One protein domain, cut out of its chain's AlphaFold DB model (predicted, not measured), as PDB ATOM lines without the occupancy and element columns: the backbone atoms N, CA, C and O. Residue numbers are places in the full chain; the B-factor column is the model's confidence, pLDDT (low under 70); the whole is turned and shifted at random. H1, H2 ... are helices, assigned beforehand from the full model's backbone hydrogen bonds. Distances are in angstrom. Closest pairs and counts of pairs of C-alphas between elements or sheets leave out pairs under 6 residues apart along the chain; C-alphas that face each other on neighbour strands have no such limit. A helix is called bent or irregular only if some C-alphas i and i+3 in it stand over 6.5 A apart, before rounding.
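Overview. This is residues 557 to 684 of the 1000 residues of the protein "EF-hand domain-containing protein" of Thecamonas trahens ATCC 50062 (UniProt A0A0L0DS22). The longest helix, H1, makes one half of a long, thin model; from the far end of H1 the chain folds back through the short helices H2 and H3 into H4, which runs on to the opposite end. There H4 and H5 form a long helical hairpin, and H1 meets H4 with its residues 558 to 562 alone, at a steep angle. Two places stick out: residues 582 to 588, of which 582 to 587 belong to H1, and residues 643 to 648 in the loop between H4 and H5. The printed part has 128 residues with five named helices, H1 to H5 in chain order, and no named strand; the class is all helix. The whole is extended, with a radius of gyration of the C-alphas of 24.7 A, and a rod in outline, spanning 85 by 40 by 24 A.

Along the chain. H1 holds residues 557 to 587 and measures 45.2 A from first to last C-alpha. It begins at C-alpha 557 at (-21.877, 6.676, -3.377) and ends at C-alpha 587 at (14.056, 0.206, -29.940). H2 holds residues 592 to 601 and measures 14.3 A, and H3 is a helix of four residues, 605 to 608. H4, residues 610 to 638, measures 42.9 A. H5, residues 653 to 681, has the same length of 42.9 A and ends at C-alpha 681 at (-8.390, 0.422, 12.722). No helix is bent or irregular.

Arrangement. H1 touches H4, with residues 558 to 562 of H1 and residues 615 to 619 of H4 alone; the closest C-alphas are those of Val 559 and Val 619, 6.6 A apart. These two helices run opposite ways at a steep tilt of 46 degrees. H1 also touches H3, with residues 565 to 569 of H1 alone; the closest C-alphas, those of Ile 566 and Tyr 606, are 7.0 A apart. H2 touches no helix, but H1 and H2 are near each other, with 5 pairs of C-alphas within 10 A. H3 and H4 are close but not clearly touching, and their closest C-alphas, those of Tyr 606 and Asn 612, are 6.6 A apart. H4 and H5 form a helical hairpin: they touch with 27 pairs of C-alphas within 8 A, the closest being those of Ala 632 and Ile 655 at 5.4 A. They run opposite ways at a shallow tilt of 24 degrees, 9.5 A from centre to centre. H5 is apart from H1, H2 and H3, and H2 is apart from H4. In H1 and H2 every O i to N i+4 pair is within hydrogen-bond range, against 24 of 25 in H4 and 21 of 25 in H5; H3 is too short for such a pair.

Size, cuts and confidence. The two C-alphas farthest apart are those of Glu 587 and Asp 647, at 85.5 A, while the first and last printed C-alphas, those of Phe 557 and Glu 684, are 27.0 A apart. Without the stretches that stand free, the body of 115 residues spans 76 by 39 by 24 A. The printed part has no cut. The links from H1 to H2, H2 to H3 and H3 to H4 are tight, and the link from H4 to H5, residues 639 to 652, is long. The C-alphas of that long link lie 31 to 46 A from the mean of the C-alphas. The mean pLDDT of the printed part is 81.1; 30 residues are under 70, namely 576 to 604 and 683. H2 has a mean pLDDT of 58, whereas H4 and H5 each have 91.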
ATOM      1  N   PHE A 557     -23.173   6.033  -3.607       93.62
ATOM      2  CA  PHE A 557     -21.877   6.676  -3.377       93.62
ATOM      3  C   PHE A 557     -20.724   5.660  -3.445       93.62
ATOM      4  O   PHE A 557     -19.818   5.844  -4.258       93.62
ATOM      5  N   PHE A 558     -20.793   4.552  -2.693       91.88
ATOM      6  CA  PHE A 558     -19.754   3.512  -2.720       91.88
ATOM      7  C   PHE A 558     -19.642   2.825  -4.090       91.88
ATOM      8  O   PHE A 558     -18.541   2.556  -4.556       91.88
ATOM      9  N   VAL A 559     -20.763   2.596  -4.785       93.19
ATOM     10  CA  VAL A 559     -20.763   2.114  -6.179       93.19
ATOM     11  C   VAL A 559     -19.961   3.063  -7.078       93.19
ATOM     12  O   VAL A 559     -19.129   2.609  -7.864       93.19
ATOM     13  N   GLY A 560     -20.186   4.375  -6.963       92.25
ATOM     14  CA  GLY A 560     -19.453   5.387  -7.727       92.25
ATOM     15  C   GLY A 560     -17.958   5.441  -7.395       92.25
ATOM     16  O   GLY A 560     -17.141   5.578  -8.304       92.25
ATOM     17  N   GLU A 561     -17.607   5.293  -6.117       88.44
ATOM     18  CA  GLU A 561     -16.227   5.237  -5.622       88.44
ATOM     19  C   GLU A 561     -15.467   4.026  -6.192       88.44
ATOM     20  O   GLU A 561     -14.447   4.202  -6.863       88.44
ATOM     21  N   GLU A 562     -16.017   2.815  -6.052       89.62
ATOM     22  CA  GLU A 562     -15.421   1.583  -6.592       89.62
ATOM     23  C   GLU A 562     -15.265   1.640  -8.121       89.62
ATOM     24  O   GLU A 562     -14.210   1.302  -8.667       89.62
ATOM     25  N   PHE A 563     -16.279   2.134  -8.845       88.50
ATOM     26  CA  PHE A 563     -16.165   2.324 -10.294       88.50
ATOM     27  C   PHE A 563     -15.079   3.341 -10.669       88.50
ATOM     28  O   PHE A 563     -14.368   3.123 -11.655       88.50
ATOM     29  N   ALA A 564     -14.915   4.424  -9.903       86.25
ATOM     30  CA  ALA A 564     -13.870   5.415 -10.140       86.25
ATOM     31  C   ALA A 564     -12.464   4.841  -9.889       86.25
ATOM     32  O   ALA A 564     -11.564   5.070 -10.707       86.25
ATOM     33  N   GLU A 565     -12.271   4.051  -8.826       84.31
ATOM     34  CA  GLU A 565     -11.004   3.360  -8.551       84.31
ATOM     35  C   GLU A 565     -10.628   2.384  -9.674       84.31
ATOM     36  O   GLU A 565      -9.525   2.464 -10.237       84.31
ATOM     37  N   ILE A 566     -11.563   1.501 -10.045       85.31
ATOM     38  CA  ILE A 566     -11.380   0.505 -11.108       85.31
ATOM     39  C   ILE A 566     -11.078   1.206 -12.437       85.31
ATOM     40  O   ILE A 566     -10.109   0.859 -13.121       85.31
ATOM     41  N   PHE A 567     -11.860   2.227 -12.804       83.88
ATOM     42  CA  PHE A 567     -11.658   2.975 -14.046       83.88
ATOM     43  C   PHE A 567     -10.304   3.691 -14.067       83.88
ATOM     44  O   PHE A 567      -9.600   3.650 -15.080       83.88
ATOM     45  N   HIS A 568      -9.890   4.304 -12.958       81.00
ATOM     46  CA  HIS A 568      -8.606   4.990 -12.864       81.00
ATOM     47  C   HIS A 568      -7.418   4.025 -13.013       81.00
ATOM     48  O   HIS A 568      -6.466   4.351 -13.733       81.00
ATOM     49  N   ASP A 569      -7.470   2.826 -12.421       76.50
ATOM     50  CA  ASP A 569      -6.404   1.825 -12.581       76.50
ATOM     51  C   ASP A 569      -6.398   1.212 -13.998       76.50
ATOM     52  O   ASP A 569      -5.330   1.036 -14.592       76.50
ATOM     53  N   VAL A 570      -7.570   1.008 -14.616       78.69
ATOM     54  CA  VAL A 570      -7.696   0.596 -16.031       78.69
ATOM     55  C   VAL A 570      -7.150   1.663 -16.989       78.69
ATOM     56  O   VAL A 570      -6.412   1.338 -17.923       78.69
ATOM     57  N   VAL A 571      -7.449   2.949 -16.771       79.81
ATOM     58  CA  VAL A 571      -6.918   4.055 -17.589       79.81
ATOM     59  C   VAL A 571      -5.408   4.196 -17.406       79.81
ATOM     60  O   VAL A 571      -4.697   4.379 -18.398       79.81
ATOM     61  N   ARG A 572      -4.897   4.065 -16.175       73.31
ATOM     62  CA  ARG A 572      -3.456   4.030 -15.875       73.31
ATOM     63  C   ARG A 572      -2.769   2.893 -16.629       73.31
ATOM     64  O   ARG A 572      -1.791   3.141 -17.336       73.31
ATOM     65  N   HIS A 573      -3.314   1.683 -16.554       71.00
ATOM     66  CA  HIS A 573      -2.809   0.521 -17.279       71.00
ATOM     67  C   HIS A 573      -2.841   0.737 -18.809       71.00
ATOM     68  O   HIS A 573      -1.830   0.530 -19.482       71.00
ATOM     69  N   ARG A 574      -3.937   1.279 -19.365       72.12
ATOM     70  CA  ARG A 574      -4.060   1.618 -20.800       72.12
ATOM     71  C   ARG A 574      -3.131   2.763 -21.242       72.12
ATOM     72  O   ARG A 574      -2.802   2.860 -22.426       72.12
ATOM     73  N   LYS A 575      -2.719   3.664 -20.340       75.69
ATOM     74  CA  LYS A 575      -1.675   4.677 -20.606       75.69
ATOM     75  C   LYS A 575      -0.283   4.036 -20.625       75.69
ATOM     76  O   LYS A 575       0.472   4.297 -21.554       75.69
ATOM     77  N   TRP A 576       0.016   3.150 -19.673       67.62
ATOM     78  CA  TRP A 576       1.285   2.414 -19.612       67.62
ATOM     79  C   TRP A 576       1.482   1.455 -20.801       67.62
ATOM     80  O   TRP A 576       2.557   1.435 -21.391       67.62
ATOM     81  N   LEU A 577       0.440   0.739 -21.246       66.19
ATOM     82  CA  LEU A 577       0.512  -0.068 -22.477       66.19
ATOM     83  C   LEU A 577       0.874   0.790 -23.698       66.19
ATOM     84  O   LEU A 577       1.703   0.404 -24.517       66.19
ATOM     85  N   ARG A 578       0.285   1.989 -23.803       69.81
ATOM     86  CA  ARG A 578       0.577   2.924 -24.899       69.81
ATOM     87  C   ARG A 578       1.987   3.511 -24.834       69.81
ATOM     88  O   ARG A 578       2.545   3.773 -25.894       69.81
ATOM     89  N   SER A 579       2.575   3.708 -23.649       68.12
ATOM     90  CA  SER A 579       3.980   4.131 -23.557       68.12
ATOM     91  C   SER A 579       4.948   2.990 -23.876       68.12
ATOM     92  O   SER A 579       5.931   3.230 -24.566       68.12
ATOM     93  N   GLN A 580       4.649   1.752 -23.470       64.62
ATOM     94  CA  GLN A 580       5.470   0.581 -23.810       64.62
ATOM     95  C   GLN A 580       5.470   0.272 -25.314       64.62
ATOM     96  O   GLN A 580       6.533  -0.009 -25.863       64.62
ATOM     97  N   ASN A 581       4.329   0.396 -26.004       62.78
ATOM     98  CA  ASN A 581       4.291   0.223 -27.460       62.78
ATOM     99  C   ASN A 581       5.172   1.259 -28.183       62.78
ATOM    100  O   ASN A 581       5.966   0.869 -29.028       62.78
ATOM    101  N   ARG A 582       5.142   2.540 -27.777       63.25
ATOM    102  CA  ARG A 582       6.027   3.575 -28.355       63.25
ATOM    103  C   ARG A 582       7.520   3.271 -28.183       63.25
ATOM    104  O   ARG A 582       8.305   3.658 -29.038       63.25
ATOM    105  N   VAL A 583       7.912   2.615 -27.087       63.34
ATOM    106  CA  VAL A 583       9.307   2.188 -26.870       63.34
ATOM    107  C   VAL A 583       9.649   0.997 -27.770       63.34
ATOM    108  O   VAL A 583      10.708   0.991 -28.388       63.34
ATOM    109  N   ALA A 584       8.738   0.032 -27.930       58.06
ATOM    110  CA  ALA A 584       8.925  -1.095 -28.849       58.06
ATOM    111  C   ALA A 584       9.016  -0.665 -30.328       58.06
ATOM    112  O   ALA A 584       9.770  -1.267 -31.092       58.06
ATOM    113  N   ASP A 585       8.294   0.389 -30.718       60.81
ATOM    114  CA  ASP A 585       8.370   0.981 -32.060       60.81
ATOM    115  C   ASP A 585       9.696   1.744 -32.300       60.81
ATOM    116  O   ASP A 585      10.086   1.942 -33.450       60.81
ATOM    117  N   ALA A 586      10.397   2.159 -31.235       61.72
ATOM    118  CA  ALA A 586      11.645   2.930 -31.302       61.72
ATOM    119  C   ALA A 586      12.922   2.078 -31.135       61.72
ATOM    120  O   ALA A 586      13.927   2.352 -31.787       61.72
ATOM    121  N   GLU A 587      12.893   1.050 -30.281       64.62
ATOM    122  CA  GLU A 587      14.056   0.206 -29.940       64.62
ATOM    123  C   GLU A 587      13.958  -1.233 -30.492       64.62
ATOM    124  O   GLU A 587      14.884  -2.033 -30.345       64.62
ATOM    125  N   GLY A 588      12.848  -1.575 -31.154       60.84
ATOM    126  CA  GLY A 588      12.585  -2.903 -31.708       60.84
ATOM    127  C   GLY A 588      11.782  -3.828 -30.776       60.84
ATOM    128  O   GLY A 588      11.451  -3.489 -29.636       60.84
ATOM    129  N   PRO A 589      11.410  -5.032 -31.253       62.38
ATOM    130  CA  PRO A 589      10.447  -5.885 -30.564       62.38
ATOM    131  C   PRO A 589      10.987  -6.444 -29.238       62.38
ATOM    132  O   PRO A 589      11.842  -7.330 -29.215       62.38
ATOM    133  N   LEU A 590      10.389  -5.985 -28.130       62.25
ATOM    134  CA  LEU A 590      10.639  -6.441 -26.755       62.25
ATOM    135  C   LEU A 590      10.808  -7.966 -26.642       62.25
ATOM    136  O   LEU A 590       9.973  -8.753 -27.115       62.25
ATOM    137  N   THR A 591      11.849  -8.399 -25.922       65.81
ATOM    138  CA  THR A 591      12.122  -9.829 -25.734       65.81
ATOM    139  C   THR A 591      10.954 -10.533 -25.029       65.81
ATOM    140  O   THR A 591      10.122  -9.928 -24.342       65.81
ATOM    141  N   ARG A 592      10.858 -11.862 -25.177       59.12
ATOM    142  CA  ARG A 592       9.814 -12.651 -24.494       59.12
ATOM    143  C   ARG A 592       9.905 -12.516 -22.964       59.12
ATOM    144  O   ARG A 592       8.870 -12.510 -22.305       59.12
ATOM    145  N   ALA A 593      11.110 -12.348 -22.414       60.09
ATOM    146  CA  ALA A 593      11.326 -12.135 -20.983       60.09
ATOM    147  C   ALA A 593      10.835 -10.754 -20.517       60.09
ATOM    148  O   ALA A 593      10.241 -10.647 -19.444       60.09
ATOM    149  N   ASP A 594      11.020  -9.713 -21.330       61.66
ATOM    150  CA  ASP A 594      10.569  -8.357 -20.997       61.66
ATOM    151  C   ASP A 594       9.056  -8.232 -21.089       61.66
ATOM    152  O   ASP A 594       8.441  -7.727 -20.155       61.66
ATOM    153  N   ARG A 595       8.431  -8.829 -22.112       59.34
ATOM    154  CA  ARG A 595       6.965  -8.935 -22.185       59.34
ATOM    155  C   ARG A 595       6.373  -9.686 -20.989       59.34
ATOM    156  O   ARG A 595       5.364  -9.246 -20.453       59.34
ATOM    157  N   VAL A 596       7.011 -10.760 -20.512       60.62
ATOM    158  CA  VAL A 596       6.559 -11.482 -19.303       60.62
ATOM    159  C   VAL A 596       6.767 -10.656 -18.026       60.62
ATOM    160  O   VAL A 596       5.881 -10.640 -17.172       60.62
ATOM    161  N   ARG A 597       7.890  -9.934 -17.879       59.41
ATOM    162  CA  ARG A 597       8.121  -9.033 -16.731       59.41
ATOM    163  C   ARG A 597       7.136  -7.863 -16.717       59.41
ATOM    164  O   ARG A 597       6.558  -7.574 -15.672       59.41
ATOM    165  N   ALA A 598       6.904  -7.256 -17.876       57.47
ATOM    166  CA  ALA A 598       5.942  -6.187 -18.086       57.47
ATOM    167  C   ALA A 598       4.516  -6.675 -17.766       57.47
ATOM    168  O   ALA A 598       3.861  -6.098 -16.903       57.47
ATOM    169  N   PHE A 599       4.079  -7.807 -18.333       55.19
ATOM    170  CA  PHE A 599       2.775  -8.423 -18.043       55.19
ATOM    171  C   PHE A 599       2.592  -8.752 -16.550       55.19
ATOM    172  O   PHE A 599       1.544  -8.467 -15.973       55.19
ATOM    173  N   LYS A 600       3.635  -9.267 -15.881       54.84
ATOM    174  CA  LYS A 600       3.609  -9.594 -14.443       54.84
ATOM    175  C   LYS A 600       3.581  -8.359 -13.529       54.84
ATOM    176  O   LYS A 600       3.085  -8.452 -12.409       54.84
ATOM    177  N   HIS A 601       4.080  -7.212 -13.990       54.94
ATOM    178  CA  HIS A 601       3.915  -5.917 -13.313       54.94
ATOM    179  C   HIS A 601       2.550  -5.265 -13.628       54.94
ATOM    180  O   HIS A 601       2.111  -4.359 -12.922       54.94
ATOM    181  N   SER A 602       1.886  -5.731 -14.687       51.28
ATOM    182  CA  SER A 602       0.728  -5.098 -15.318       51.28
ATOM    183  C   SER A 602      -0.631  -5.677 -14.905       51.28
ATOM    184  O   SER A 602      -1.654  -5.204 -15.397       51.28
ATOM    185  N   TRP A 603      -0.672  -6.659 -14.001       54.03
ATOM    186  CA  TRP A 603      -1.900  -6.922 -13.249       54.03
ATOM    187  C   TRP A 603      -2.167  -5.732 -12.324       54.03
ATOM    188  O   TRP A 603      -1.316  -5.356 -11.513       54.03
ATOM    189  N   THR A 604      -3.331  -5.118 -12.521       68.75
ATOM    190  CA  THR A 604      -3.782  -3.865 -11.907       68.75
ATOM    191  C   THR A 604      -3.647  -3.910 -10.381       68.75
ATOM    192  O   THR A 604      -3.956  -4.923  -9.749       68.75
ATOM    193  N   LYS A 605      -3.146  -2.816  -9.783       70.88
ATOM    194  CA  LYS A 605      -2.833  -2.710  -8.342       70.88
ATOM    195  C   LYS A 605      -4.055  -3.080  -7.499       70.88
ATOM    196  O   LYS A 605      -3.898  -3.753  -6.485       70.88
ATOM    197  N   TYR A 606      -5.234  -2.675  -7.968       76.44
ATOM    198  CA  TYR A 606      -6.537  -2.939  -7.365       76.44
ATOM    199  C   TYR A 606      -6.754  -4.430  -7.018       76.44
ATOM    200  O   TYR A 606      -7.082  -4.762  -5.886       76.44
ATOM    201  N   TRP A 607      -6.448  -5.358  -7.934       79.31
ATOM    202  CA  TRP A 607      -6.678  -6.807  -7.746       79.31
ATOM    203  C   TRP A 607      -5.594  -7.518  -6.922       79.31
ATOM    204  O   TRP A 607      -5.554  -8.745  -6.854       79.31
ATOM    205  N   ARG A 608      -4.671  -6.762  -6.320       78.75
ATOM    206  CA  ARG A 608      -3.666  -7.291  -5.388       78.75
ATOM    207  C   ARG A 608      -3.969  -6.947  -3.934       78.75
ATOM    208  O   ARG A 608      -3.291  -7.490  -3.062       78.75
ATOM    209  N   ASP A 609      -4.938  -6.070  -3.680       80.94
ATOM    210  CA  ASP A 609      -5.428  -5.792  -2.335       80.94
ATOM    211  C   ASP A 609      -6.608  -6.717  -2.007       80.94
ATOM    212  O   ASP A 609      -7.526  -6.888  -2.809       80.94
ATOM    213  N   GLY A 610      -6.573  -7.340  -0.829       81.44
ATOM    214  CA  GLY A 610      -7.646  -8.213  -0.358       81.44
ATOM    215  C   GLY A 610      -8.907  -7.441   0.033       81.44
ATOM    216  O   GLY A 610     -10.006  -7.987  -0.072       81.44
ATOM    217  N   TRP A 611      -8.768  -6.174   0.439       85.56
ATOM    218  CA  TRP A 611      -9.906  -5.345   0.843       85.56
ATOM    219  C   TRP A 611     -10.814  -4.987  -0.335       85.56
ATOM    220  O   TRP A 611     -12.027  -4.976  -0.180       85.56
ATOM    221  N   ASN A 612     -10.260  -4.805  -1.531       88.25
ATOM    222  CA  ASN A 612     -11.029  -4.400  -2.707       88.25
ATOM    223  C   ASN A 612     -12.013  -5.500  -3.161       88.25
ATOM    224  O   ASN A 612     -13.149  -5.218  -3.528       88.25
ATOM    225  N   TYR A 613     -11.635  -6.779  -3.035       89.31
ATOM    226  CA  TYR A 613     -12.565  -7.902  -3.231       89.31
ATOM    227  C   TYR A 613     -13.714  -7.899  -2.213       89.31
ATOM    228  O   TYR A 613     -14.844  -8.263  -2.542       89.31
ATOM    229  N   PHE A 614     -13.416  -7.512  -0.974       89.44
ATOM    230  CA  PHE A 614     -14.380  -7.441   0.117       89.44
ATOM    231  C   PHE A 614     -15.359  -6.276  -0.078       89.44
ATOM    232  O   PHE A 614     -16.563  -6.438   0.115       89.44
ATOM    233  N   ASP A 615     -14.852  -5.128  -0.527       89.62
ATOM    234  CA  ASP A 615     -15.634  -3.933  -0.831       89.62
ATOM    235  C   ASP A 615     -16.569  -4.153  -2.038       89.62
ATOM    236  O   ASP A 615     -17.775  -3.917  -1.913       89.62
ATOM    237  N   ILE A 616     -16.085  -4.759  -3.136       91.12
ATOM    238  CA  ILE A 616     -16.944  -5.217  -4.249       91.12
ATOM    239  C   ILE A 616     -18.034  -6.173  -3.753       91.12
ATOM    240  O   ILE A 616     -19.200  -6.023  -4.127       91.12
ATOM    241  N   LEU A 617     -17.680  -7.170  -2.933       92.69
ATOM    242  CA  LEU A 617     -18.646  -8.163  -2.462       92.69
ATOM    243  C   LEU A 617     -19.761  -7.506  -1.634       92.69
ATOM    244  O   LEU A 617     -20.931  -7.785  -1.889       92.69
ATOM    245  N   ASN A 618     -19.433  -6.574  -0.732       92.50
ATOM    246  CA  ASN A 618     -20.435  -5.797   0.011       92.50
ATOM    247  C   ASN A 618     -21.394  -5.044  -0.922       92.50
ATOM    248  O   ASN A 618     -22.613  -5.126  -0.756       92.50
ATOM    249  N   VAL A 619     -20.859  -4.347  -1.930       92.19
ATOM    250  CA  VAL A 619     -21.658  -3.600  -2.915       92.19
ATOM    251  C   VAL A 619     -22.591  -4.530  -3.701       92.19
ATOM    252  O   VAL A 619     -23.779  -4.237  -3.839       92.19
ATOM    253  N   VAL A 620     -22.099  -5.685  -4.160       93.75
ATOM    254  CA  VAL A 620     -22.917  -6.684  -4.873       93.75
ATOM    255  C   VAL A 620     -24.036  -7.237  -3.985       93.75
ATOM    256  O   VAL A 620     -25.174  -7.352  -4.446       93.75
ATOM    257  N   LEU A 621     -23.761  -7.526  -2.708       94.62
ATOM    258  CA  LEU A 621     -24.782  -7.987  -1.758       94.62
ATOM    259  C   LEU A 621     -25.847  -6.910  -1.491       94.62
ATOM    260  O   LEU A 621     -27.029  -7.241  -1.390       94.62
ATOM    261  N   PHE A 622     -25.475  -5.625  -1.440       94.12
ATOM    262  CA  PHE A 622     -26.444  -4.526  -1.336       94.12
ATOM    263  C   PHE A 622     -27.358  -4.417  -2.556       94.12
ATOM    264  O   PHE A 622     -28.576  -4.315  -2.398       94.12
ATOM    265  N   LEU A 623     -26.800  -4.480  -3.767       92.38
ATOM    266  CA  LEU A 623     -27.590  -4.444  -5.001       92.38
ATOM    267  C   LEU A 623     -28.545  -5.649  -5.095       92.38
ATOM    268  O   LEU A 623     -29.697  -5.490  -5.505       92.38
ATOM    269  N   ALA A 624     -28.109  -6.829  -4.642       94.69
ATOM    270  CA  ALA A 624     -28.961  -8.014  -4.548       94.69
ATOM    271  C   ALA A 624     -30.130  -7.822  -3.560       94.69
ATOM    272  O   ALA A 624     -31.267  -8.142  -3.907       94.69
ATOM    273  N   VAL A 625     -29.885  -7.252  -2.372       93.94
ATOM    274  CA  VAL A 625     -30.938  -6.934  -1.382       93.94
ATOM    275  C   VAL A 625     -31.980  -5.972  -1.958       93.94
ATOM    276  O   VAL A 625     -33.173  -6.231  -1.824       93.94
ATOM    277  N   VAL A 626     -31.558  -4.908  -2.651       91.75
ATOM    278  CA  VAL A 626     -32.487  -3.955  -3.290       91.75
ATOM    279  C   VAL A 626     -33.360  -4.654  -4.340       91.75
ATOM    280  O   VAL A 626     -34.579  -4.473  -4.345       91.75
ATOM    281  N   GLY A 627     -32.770  -5.502  -5.192       92.81
ATOM    282  CA  GLY A 627     -33.518  -6.274  -6.190       92.81
ATOM    283  C   GLY A 627     -34.522  -7.257  -5.574       92.81
ATOM    284  O   GLY A 627     -35.663  -7.344  -6.033       92.81
ATOM    285  N   ILE A 628     -34.126  -7.958  -4.506       94.50
ATOM    286  CA  ILE A 628     -34.996  -8.886  -3.767       94.50
ATOM    287  C   ILE A 628     -36.166  -8.140  -3.118       94.50
ATOM    288  O   ILE A 628     -37.307  -8.579  -3.267       94.50
ATOM    289  N   ARG A 629     -35.920  -6.991  -2.475       90.62
ATOM    290  CA  ARG A 629     -36.976  -6.198  -1.827       90.62
ATOM    291  C   ARG A 629     -38.011  -5.690  -2.829       90.62
ATOM    292  O   ARG A 629     -39.209  -5.805  -2.583       90.62
ATOM    293  N   ILE A 630     -37.571  -5.198  -3.993       91.12
ATOM    294  CA  ILE A 630     -38.479  -4.785  -5.079       91.12
ATOM    295  C   ILE A 630     -39.346  -5.965  -5.543       91.12
ATOM    296  O   ILE A 630     -40.540  -5.785  -5.790       91.12
ATOM    297  N   LYS A 631     -38.777  -7.178  -5.635       91.50
ATOM    298  CA  LYS A 631     -39.548  -8.381  -5.977       91.50
ATOM    299  C   LYS A 631     -40.566  -8.736  -4.886       91.50
ATOM    300  O   LYS A 631     -41.726  -8.969  -5.217       91.50
ATOM    301  N   ALA A 632     -40.160  -8.731  -3.616       91.50
ATOM    302  CA  ALA A 632     -41.037  -9.038  -2.485       91.50
ATOM    303  C   ALA A 632     -42.237  -8.077  -2.399       91.50
ATOM    304  O   ALA A 632     -43.369  -8.533  -2.240       91.50
ATOM    305  N   ILE A 633     -42.008  -6.768  -2.584       89.81
ATOM    306  CA  ILE A 633     -43.070  -5.746  -2.611       89.81
ATOM    307  C   ILE A 633     -44.038  -6.005  -3.771       89.81
ATOM    308  O   ILE A 633     -45.233  -6.162  -3.540       89.81
ATOM    309  N   ARG A 634     -43.531  -6.144  -5.008       90.69
ATOM    310  CA  ARG A 634     -44.380  -6.393  -6.191       90.69
ATOM    311  C   ARG A 634     -45.253  -7.638  -6.047       90.69
ATOM    312  O   ARG A 634     -46.379  -7.649  -6.532       90.69
ATOM    313  N   GLN A 635     -44.734  -8.684  -5.406       89.69
ATOM    314  CA  GLN A 635     -45.467  -9.931  -5.211       89.69
ATOM    315  C   GLN A 635     -46.499  -9.842  -4.081       89.69
ATOM    316  O   GLN A 635     -47.565 -10.441  -4.187       89.69
ATOM    317  N   PHE A 636     -46.231  -9.050  -3.040       90.56
ATOM    318  CA  PHE A 636     -47.231  -8.723  -2.026       90.56
ATOM    319  C   PHE A 636     -48.378  -7.880  -2.597       90.56
ATOM    320  O   PHE A 636     -49.541  -8.213  -2.374       90.56
ATOM    321  N   ASP A 637     -48.066  -6.858  -3.397       89.25
ATOM    322  CA  ASP A 637     -49.077  -6.035  -4.073       89.25
ATOM    323  C   ASP A 637     -49.939  -6.876  -5.039       89.25
ATOM    324  O   ASP A 637     -51.153  -6.680  -5.129       89.25
ATOM    325  N   ALA A 638     -49.338  -7.868  -5.710       89.38
ATOM    326  CA  ALA A 638     -50.036  -8.781  -6.617       89.38
ATOM    327  C   ALA A 638     -51.059  -9.705  -5.924       89.38
ATOM    328  O   ALA A 638     -52.031 -10.096  -6.569       89.38
ATOM    329  N   LEU A 639     -50.900 -10.021  -4.628       87.00
ATOM    330  CA  LEU A 639     -51.888 -10.823  -3.885       87.00
ATOM    331  C   LEU A 639     -53.229 -10.099  -3.690       87.00
ATOM    332  O   LEU A 639     -54.236 -10.768  -3.455       87.00
ATOM    333  N   ASN A 640     -53.246  -8.758  -3.751       85.94
ATOM    334  CA  ASN A 640     -54.439  -7.909  -3.640       85.94
ATOM    335  C   ASN A 640     -55.433  -8.383  -2.553       85.94
ATOM    336  O   ASN A 640     -56.595  -8.686  -2.832       85.94
ATOM    337  N   ILE A 641     -54.946  -8.507  -1.313       85.56
ATOM    338  CA  ILE A 641     -55.680  -9.118  -0.192       85.56
ATOM    339  C   ILE A 641     -56.998  -8.369   0.058       85.56
ATOM    340  O   ILE A 641     -56.997  -7.186   0.402       85.56
ATOM    341  N   GLN A 642     -58.126  -9.075  -0.050       83.38
ATOM    342  CA  GLN A 642     -59.464  -8.521   0.160       83.38
ATOM    343  C   GLN A 642     -59.994  -8.943   1.539       83.38
ATOM    344  O   GLN A 642     -60.323 -10.114   1.724       83.38
ATOM    345  N   PRO A 643     -60.172  -8.023   2.510       73.00
ATOM    346  CA  PRO A 643     -60.618  -8.374   3.867       73.00
ATOM    347  C   PRO A 643     -61.995  -9.058   3.958       73.00
ATOM    348  O   PRO A 643     -62.331  -9.630   4.996       73.00
ATOM    349  N   ALA A 644     -62.800  -8.981   2.892       71.19
ATOM    350  CA  ALA A 644     -64.102  -9.635   2.783       71.19
ATOM    351  C   ALA A 644     -64.016 -11.115   2.351       71.19
ATOM    352  O   ALA A 644     -64.922 -11.884   2.658       71.19
ATOM    353  N   ALA A 645     -62.943 -11.533   1.671       74.50
ATOM    354  CA  ALA A 645     -62.808 -12.862   1.071       74.50
ATOM    355  C   ALA A 645     -62.207 -13.890   2.055       74.50
ATOM    356  O   ALA A 645     -61.160 -14.490   1.813       74.50
ATOM    357  N   ARG A 646     -62.871 -14.089   3.201       72.94
ATOM    358  CA  ARG A 646     -62.368 -14.940   4.302       72.94
ATOM    359  C   ARG A 646     -62.294 -16.441   3.988       72.94
ATOM    360  O   ARG A 646     -61.617 -17.162   4.709       72.94
ATOM    361  N   ASP A 647     -62.939 -16.902   2.920       74.00
ATOM    362  CA  ASP A 647     -62.891 -18.308   2.494       74.00
ATOM    363  C   ASP A 647     -61.788 -18.598   1.458       74.00
ATOM    364  O   ASP A 647     -61.506 -19.762   1.173       74.00
ATOM    365  N   SER A 648     -61.140 -17.570   0.894       84.44
ATOM    366  CA  SER A 648     -60.032 -17.756  -0.054       84.44
ATOM    367  C   SER A 648     -58.685 -17.881   0.661       84.44
ATOM    368  O   SER A 648     -58.390 -17.125   1.583       84.44
ATOM    369  N   PHE A 649     -57.844 -18.818   0.221       89.62
ATOM    370  CA  PHE A 649     -56.463 -18.944   0.688       89.62
ATOM    371  C   PHE A 649     -55.532 -18.010  -0.102       89.62
ATOM    372  O   PHE A 649     -55.576 -17.995  -1.330       89.62
ATOM    373  N   TYR A 650     -54.647 -17.292   0.596       91.50
ATOM    374  CA  TYR A 650     -53.609 -16.445  -0.005       91.50
ATOM    375  C   TYR A 650     -52.230 -17.092   0.150       91.50
ATOM    376  O   TYR A 650     -51.836 -17.451   1.262       91.50
ATOM    377  N   ASN A 651     -51.464 -17.218  -0.940       91.44
ATOM    378  CA  ASN A 651     -50.153 -17.860  -0.873       91.44
ATOM    379  C   ASN A 651     -49.025 -16.880  -0.501       91.44
ATOM    380  O   ASN A 651     -48.512 -16.139  -1.335       91.44
ATOM    381  N   PHE A 652     -48.573 -16.935   0.751       92.31
ATOM    382  CA  PHE A 652     -47.438 -16.141   1.234       92.31
ATOM    383  C   PHE A 652     -46.060 -16.807   1.035       92.31
ATOM    384  O   PHE A 652     -45.044 -16.196   1.371       92.31
ATOM    385  N   GLN A 653     -45.984 -18.034   0.496       89.81
ATOM    386  CA  GLN A 653     -44.740 -18.820   0.423       89.81
ATOM    387  C   GLN A 653     -43.601 -18.087  -0.304       89.81
ATOM    388  O   GLN A 653     -42.473 -18.072   0.191       89.81
ATOM    389  N   GLU A 654     -43.873 -17.475  -1.461       89.31
ATOM    390  CA  GLU A 654     -42.862 -16.719  -2.215       89.31
ATOM    391  C   GLU A 654     -42.384 -15.483  -1.454       89.31
ATOM    392  O   GLU A 654     -41.182 -15.260  -1.327       89.31
ATOM    393  N   ILE A 655     -43.311 -14.707  -0.893       92.50
ATOM    394  CA  ILE A 655     -42.999 -13.472  -0.162       92.50
ATOM    395  C   ILE A 655     -42.120 -13.790   1.053       92.50
ATOM    396  O   ILE A 655     -41.104 -13.136   1.271       92.50
ATOM    397  N   VAL A 656     -42.459 -14.847   1.796       92.81
ATOM    398  CA  VAL A 656     -41.664 -15.349   2.927       92.81
ATOM    399  C   VAL A 656     -40.289 -15.849   2.487       92.81
ATOM    400  O   VAL A 656     -39.312 -15.647   3.209       92.81
ATOM    401  N   PHE A 657     -40.179 -16.484   1.318       91.88
ATOM    402  CA  PHE A 657     -38.889 -16.901   0.770       91.88
ATOM    403  C   PHE A 657     -38.003 -15.695   0.422       91.88
ATOM    404  O   PHE A 657     -36.826 -15.682   0.795       91.88
ATOM    405  N   TRP A 658     -38.554 -14.669  -0.236       93.00
ATOM    406  CA  TRP A 658     -37.813 -13.455  -0.587       93.00
ATOM    407  C   TRP A 658     -37.426 -12.643   0.660       93.00
ATOM    408  O   TRP A 658     -36.248 -12.328   0.806       93.00
ATOM    409  N   ASP A 659     -38.341 -12.424   1.610       92.19
ATOM    410  CA  ASP A 659     -38.083 -11.771   2.910       92.19
ATOM    411  C   ASP A 659     -37.006 -12.498   3.740       92.19
ATOM    412  O   ASP A 659     -36.077 -11.874   4.261       92.19
ATOM    413  N   ALA A 660     -37.071 -13.832   3.828       92.69
ATOM    414  CA  ALA A 660     -36.063 -14.614   4.541       92.69
ATOM    415  C   ALA A 660     -34.694 -14.556   3.841       92.69
ATOM    416  O   ALA A 660     -33.666 -14.437   4.508       92.69
ATOM    417  N   THR A 661     -34.671 -14.612   2.507       93.75
ATOM    418  CA  THR A 661     -33.435 -14.503   1.715       93.75
ATOM    419  C   THR A 661     -32.812 -13.115   1.854       93.75
ATOM    420  O   THR A 661     -31.604 -13.008   2.062       93.75
ATOM    421  N   GLU A 662     -33.633 -12.065   1.823       93.19
ATOM    422  CA  GLU A 662     -33.223 -10.681   2.054       93.19
ATOM    423  C   GLU A 662     -32.545 -10.526   3.420       93.19
ATOM    424  O   GLU A 662     -31.404 -10.069   3.498       93.19
ATOM    425  N   LYS A 663     -33.206 -10.980   4.495       92.06
ATOM    426  CA  LYS A 663     -32.681 -10.917   5.869       92.06
ATOM    427  C   LYS A 663     -31.395 -11.727   6.041       92.06
ATOM    428  O   LYS A 663     -30.480 -11.259   6.715       92.06
ATOM    429  N   ASN A 664     -31.288 -12.896   5.409       93.69
ATOM    430  CA  ASN A 664     -30.075 -13.719   5.450       93.69
ATOM    431  C   ASN A 664     -28.885 -13.028   4.761       93.69
ATOM    432  O   ASN A 664     -27.787 -12.989   5.321       93.69
ATOM    433  N   ILE A 665     -29.095 -12.441   3.576       94.75
ATOM    434  CA  ILE A 665     -28.054 -11.687   2.859       94.75
ATOM    435  C   ILE A 665     -27.667 -10.431   3.647       94.75
ATOM    436  O   ILE A 665     -26.481 -10.146   3.815       94.75
ATOM    437  N   LEU A 666     -28.653  -9.709   4.186       93.38
ATOM    438  CA  LEU A 666     -28.440  -8.499   4.977       93.38
ATOM    439  C   LEU A 666     -27.678  -8.787   6.282       93.38
ATOM    440  O   LEU A 666     -26.837  -7.983   6.673       93.38
ATOM    441  N   ALA A 667     -27.900  -9.944   6.914       94.38
ATOM    442  CA  ALA A 667     -27.138 -10.393   8.080       94.38
ATOM    443  C   ALA A 667     -25.672 -10.729   7.739       94.38
ATOM    444  O   ALA A 667     -24.766 -10.341   8.478       94.38
ATOM    445  N   CYS A 668     -25.420 -11.387   6.600       92.50
ATOM    446  CA  CYS A 668     -24.055 -11.628   6.115       92.50
ATOM    447  C   CYS A 668     -23.329 -10.305   5.821       92.50
ATOM    448  O   CYS A 668     -22.191 -10.109   6.246       92.50
ATOM    449  N   ASN A 669     -24.016  -9.373   5.155       92.94
ATOM    450  CA  ASN A 669     -23.502  -8.040   4.854       92.94
ATOM    451  C   ASN A 669     -23.232  -7.244   6.149       92.94
ATOM    452  O   ASN A 669     -22.155  -6.685   6.310       92.94
ATOM    453  N   ALA A 670     -24.128  -7.294   7.143       93.88
ATOM    454  CA  ALA A 670     -23.913  -6.670   8.452       93.88
ATOM    455  C   ALA A 670     -22.606  -7.140   9.119       93.88
ATOM    456  O   ALA A 670     -21.812  -6.308   9.559       93.88
ATOM    457  N   PHE A 671     -22.347  -8.454   9.150       93.56
ATOM    458  CA  PHE A 671     -21.074  -8.988   9.647       93.56
ATOM    459  C   PHE A 671     -19.883  -8.439   8.852       93.56
ATOM    460  O   PHE A 671     -18.886  -8.019   9.443       93.56
ATOM    461  N   MET A 672     -19.994  -8.389   7.523       91.69
ATOM    462  CA  MET A 672     -18.926  -7.864   6.680       91.69
ATOM    463  C   MET A 672     -18.645  -6.374   6.936       91.69
ATOM    464  O   MET A 672     -17.484  -5.982   7.038       91.69
ATOM    465  N   LEU A 673     -19.669  -5.544   7.136       92.56
ATOM    466  CA  LEU A 673     -19.497  -4.123   7.458       92.56
ATOM    467  C   LEU A 673     -18.817  -3.901   8.814       92.56
ATOM    468  O   LEU A 673     -17.909  -3.069   8.925       92.56
ATOM    469  N   TRP A 674     -19.190  -4.672   9.836       92.56
ATOM    470  CA  TRP A 674     -18.481  -4.644  11.117       92.56
ATOM    471  C   TRP A 674     -17.034  -5.135  10.977       92.56
ATOM    472  O   TRP A 674     -16.132  -4.570  11.593       92.56
ATOM    473  N   PHE A 675     -16.767  -6.105  10.098       89.75
ATOM    474  CA  PHE A 675     -15.409  -6.561   9.801       89.75
ATOM    475  C   PHE A 675     -14.576  -5.533   9.003       89.75
ATOM    476  O   PHE A 675     -13.378  -5.395   9.253       89.75
ATOM    477  N   LYS A 676     -15.177  -4.729   8.111       88.19
ATOM    478  CA  LYS A 676     -14.482  -3.633   7.393       88.19
ATOM    479  C   LYS A 676     -13.897  -2.577   8.341       88.19
ATOM    480  O   LYS A 676     -12.916  -1.928   7.988       88.19
ATOM    481  N   ILE A 677     -14.382  -2.466   9.582       87.12
ATOM    482  CA  ILE A 677     -13.757  -1.618  10.613       87.12
ATOM    483  C   ILE A 677     -12.288  -2.014  10.860       87.12
ATOM    484  O   ILE A 677     -11.477  -1.144  11.171       87.12
ATOM    485  N   PHE A 678     -11.882  -3.272  10.643       83.06
ATOM    486  CA  PHE A 678     -10.469  -3.672  10.726       83.06
ATOM    487  C   PHE A 678      -9.574  -3.018   9.652       83.06
ATOM    488  O   PHE A 678      -8.399  -2.766   9.929       83.06
ATOM    489  N   LYS A 679     -10.116  -2.651   8.477       82.06
ATOM    490  CA  LYS A 679      -9.427  -1.807   7.475       82.06
ATOM    491  C   LYS A 679      -9.086  -0.452   8.109       82.06
ATOM    492  O   LYS A 679      -7.925  -0.044   8.122       82.06
ATOM    493  N   TYR A 680     -10.078   0.176   8.743       80.19
ATOM    494  CA  TYR A 680      -9.983   1.509   9.350       80.19
ATOM    495  C   TYR A 680      -9.335   1.564  10.742       80.19
ATOM    496  O   TYR A 680      -8.945   2.641  11.176       80.19
ATOM    497  N   THR A 681      -9.164   0.451  11.460       75.25
ATOM    498  CA  THR A 681      -8.390   0.422  12.722       75.25
ATOM    499  C   THR A 681      -6.925   0.040  12.516       75.25
ATOM    500  O   THR A 681      -6.111   0.219  13.425       75.25
ATOM    501  N   SER A 682      -6.545  -0.399  11.309       70.62
ATOM    502  CA  SER A 682      -5.166  -0.767  10.952       70.62
ATOM    503  C   SER A 682      -4.143   0.379  11.057       70.62
ATOM    504  O   SER A 682      -2.938   0.113  11.067       70.62
ATOM    505  N   PHE A 683      -4.591   1.636  11.203       68.75
ATOM    506  CA  PHE A 683      -3.727   2.795  11.470       68.75
ATOM    507  C   PHE A 683      -2.987   2.712  12.814       68.75
ATOM    508  O   PHE A 683      -1.898   3.281  12.933       68.75
ATOM    509  N   GLU A 684      -3.537   2.012  13.813       72.75
ATOM    510  CA  GLU A 684      -2.845   1.767  15.082       72.75
ATOM    511  C   GLU A 684      -1.869   0.581  14.925       72.75
ATOM    512  O   GLU A 684      -2.305  -0.530  14.594       72.75
TER     513      GLU A 684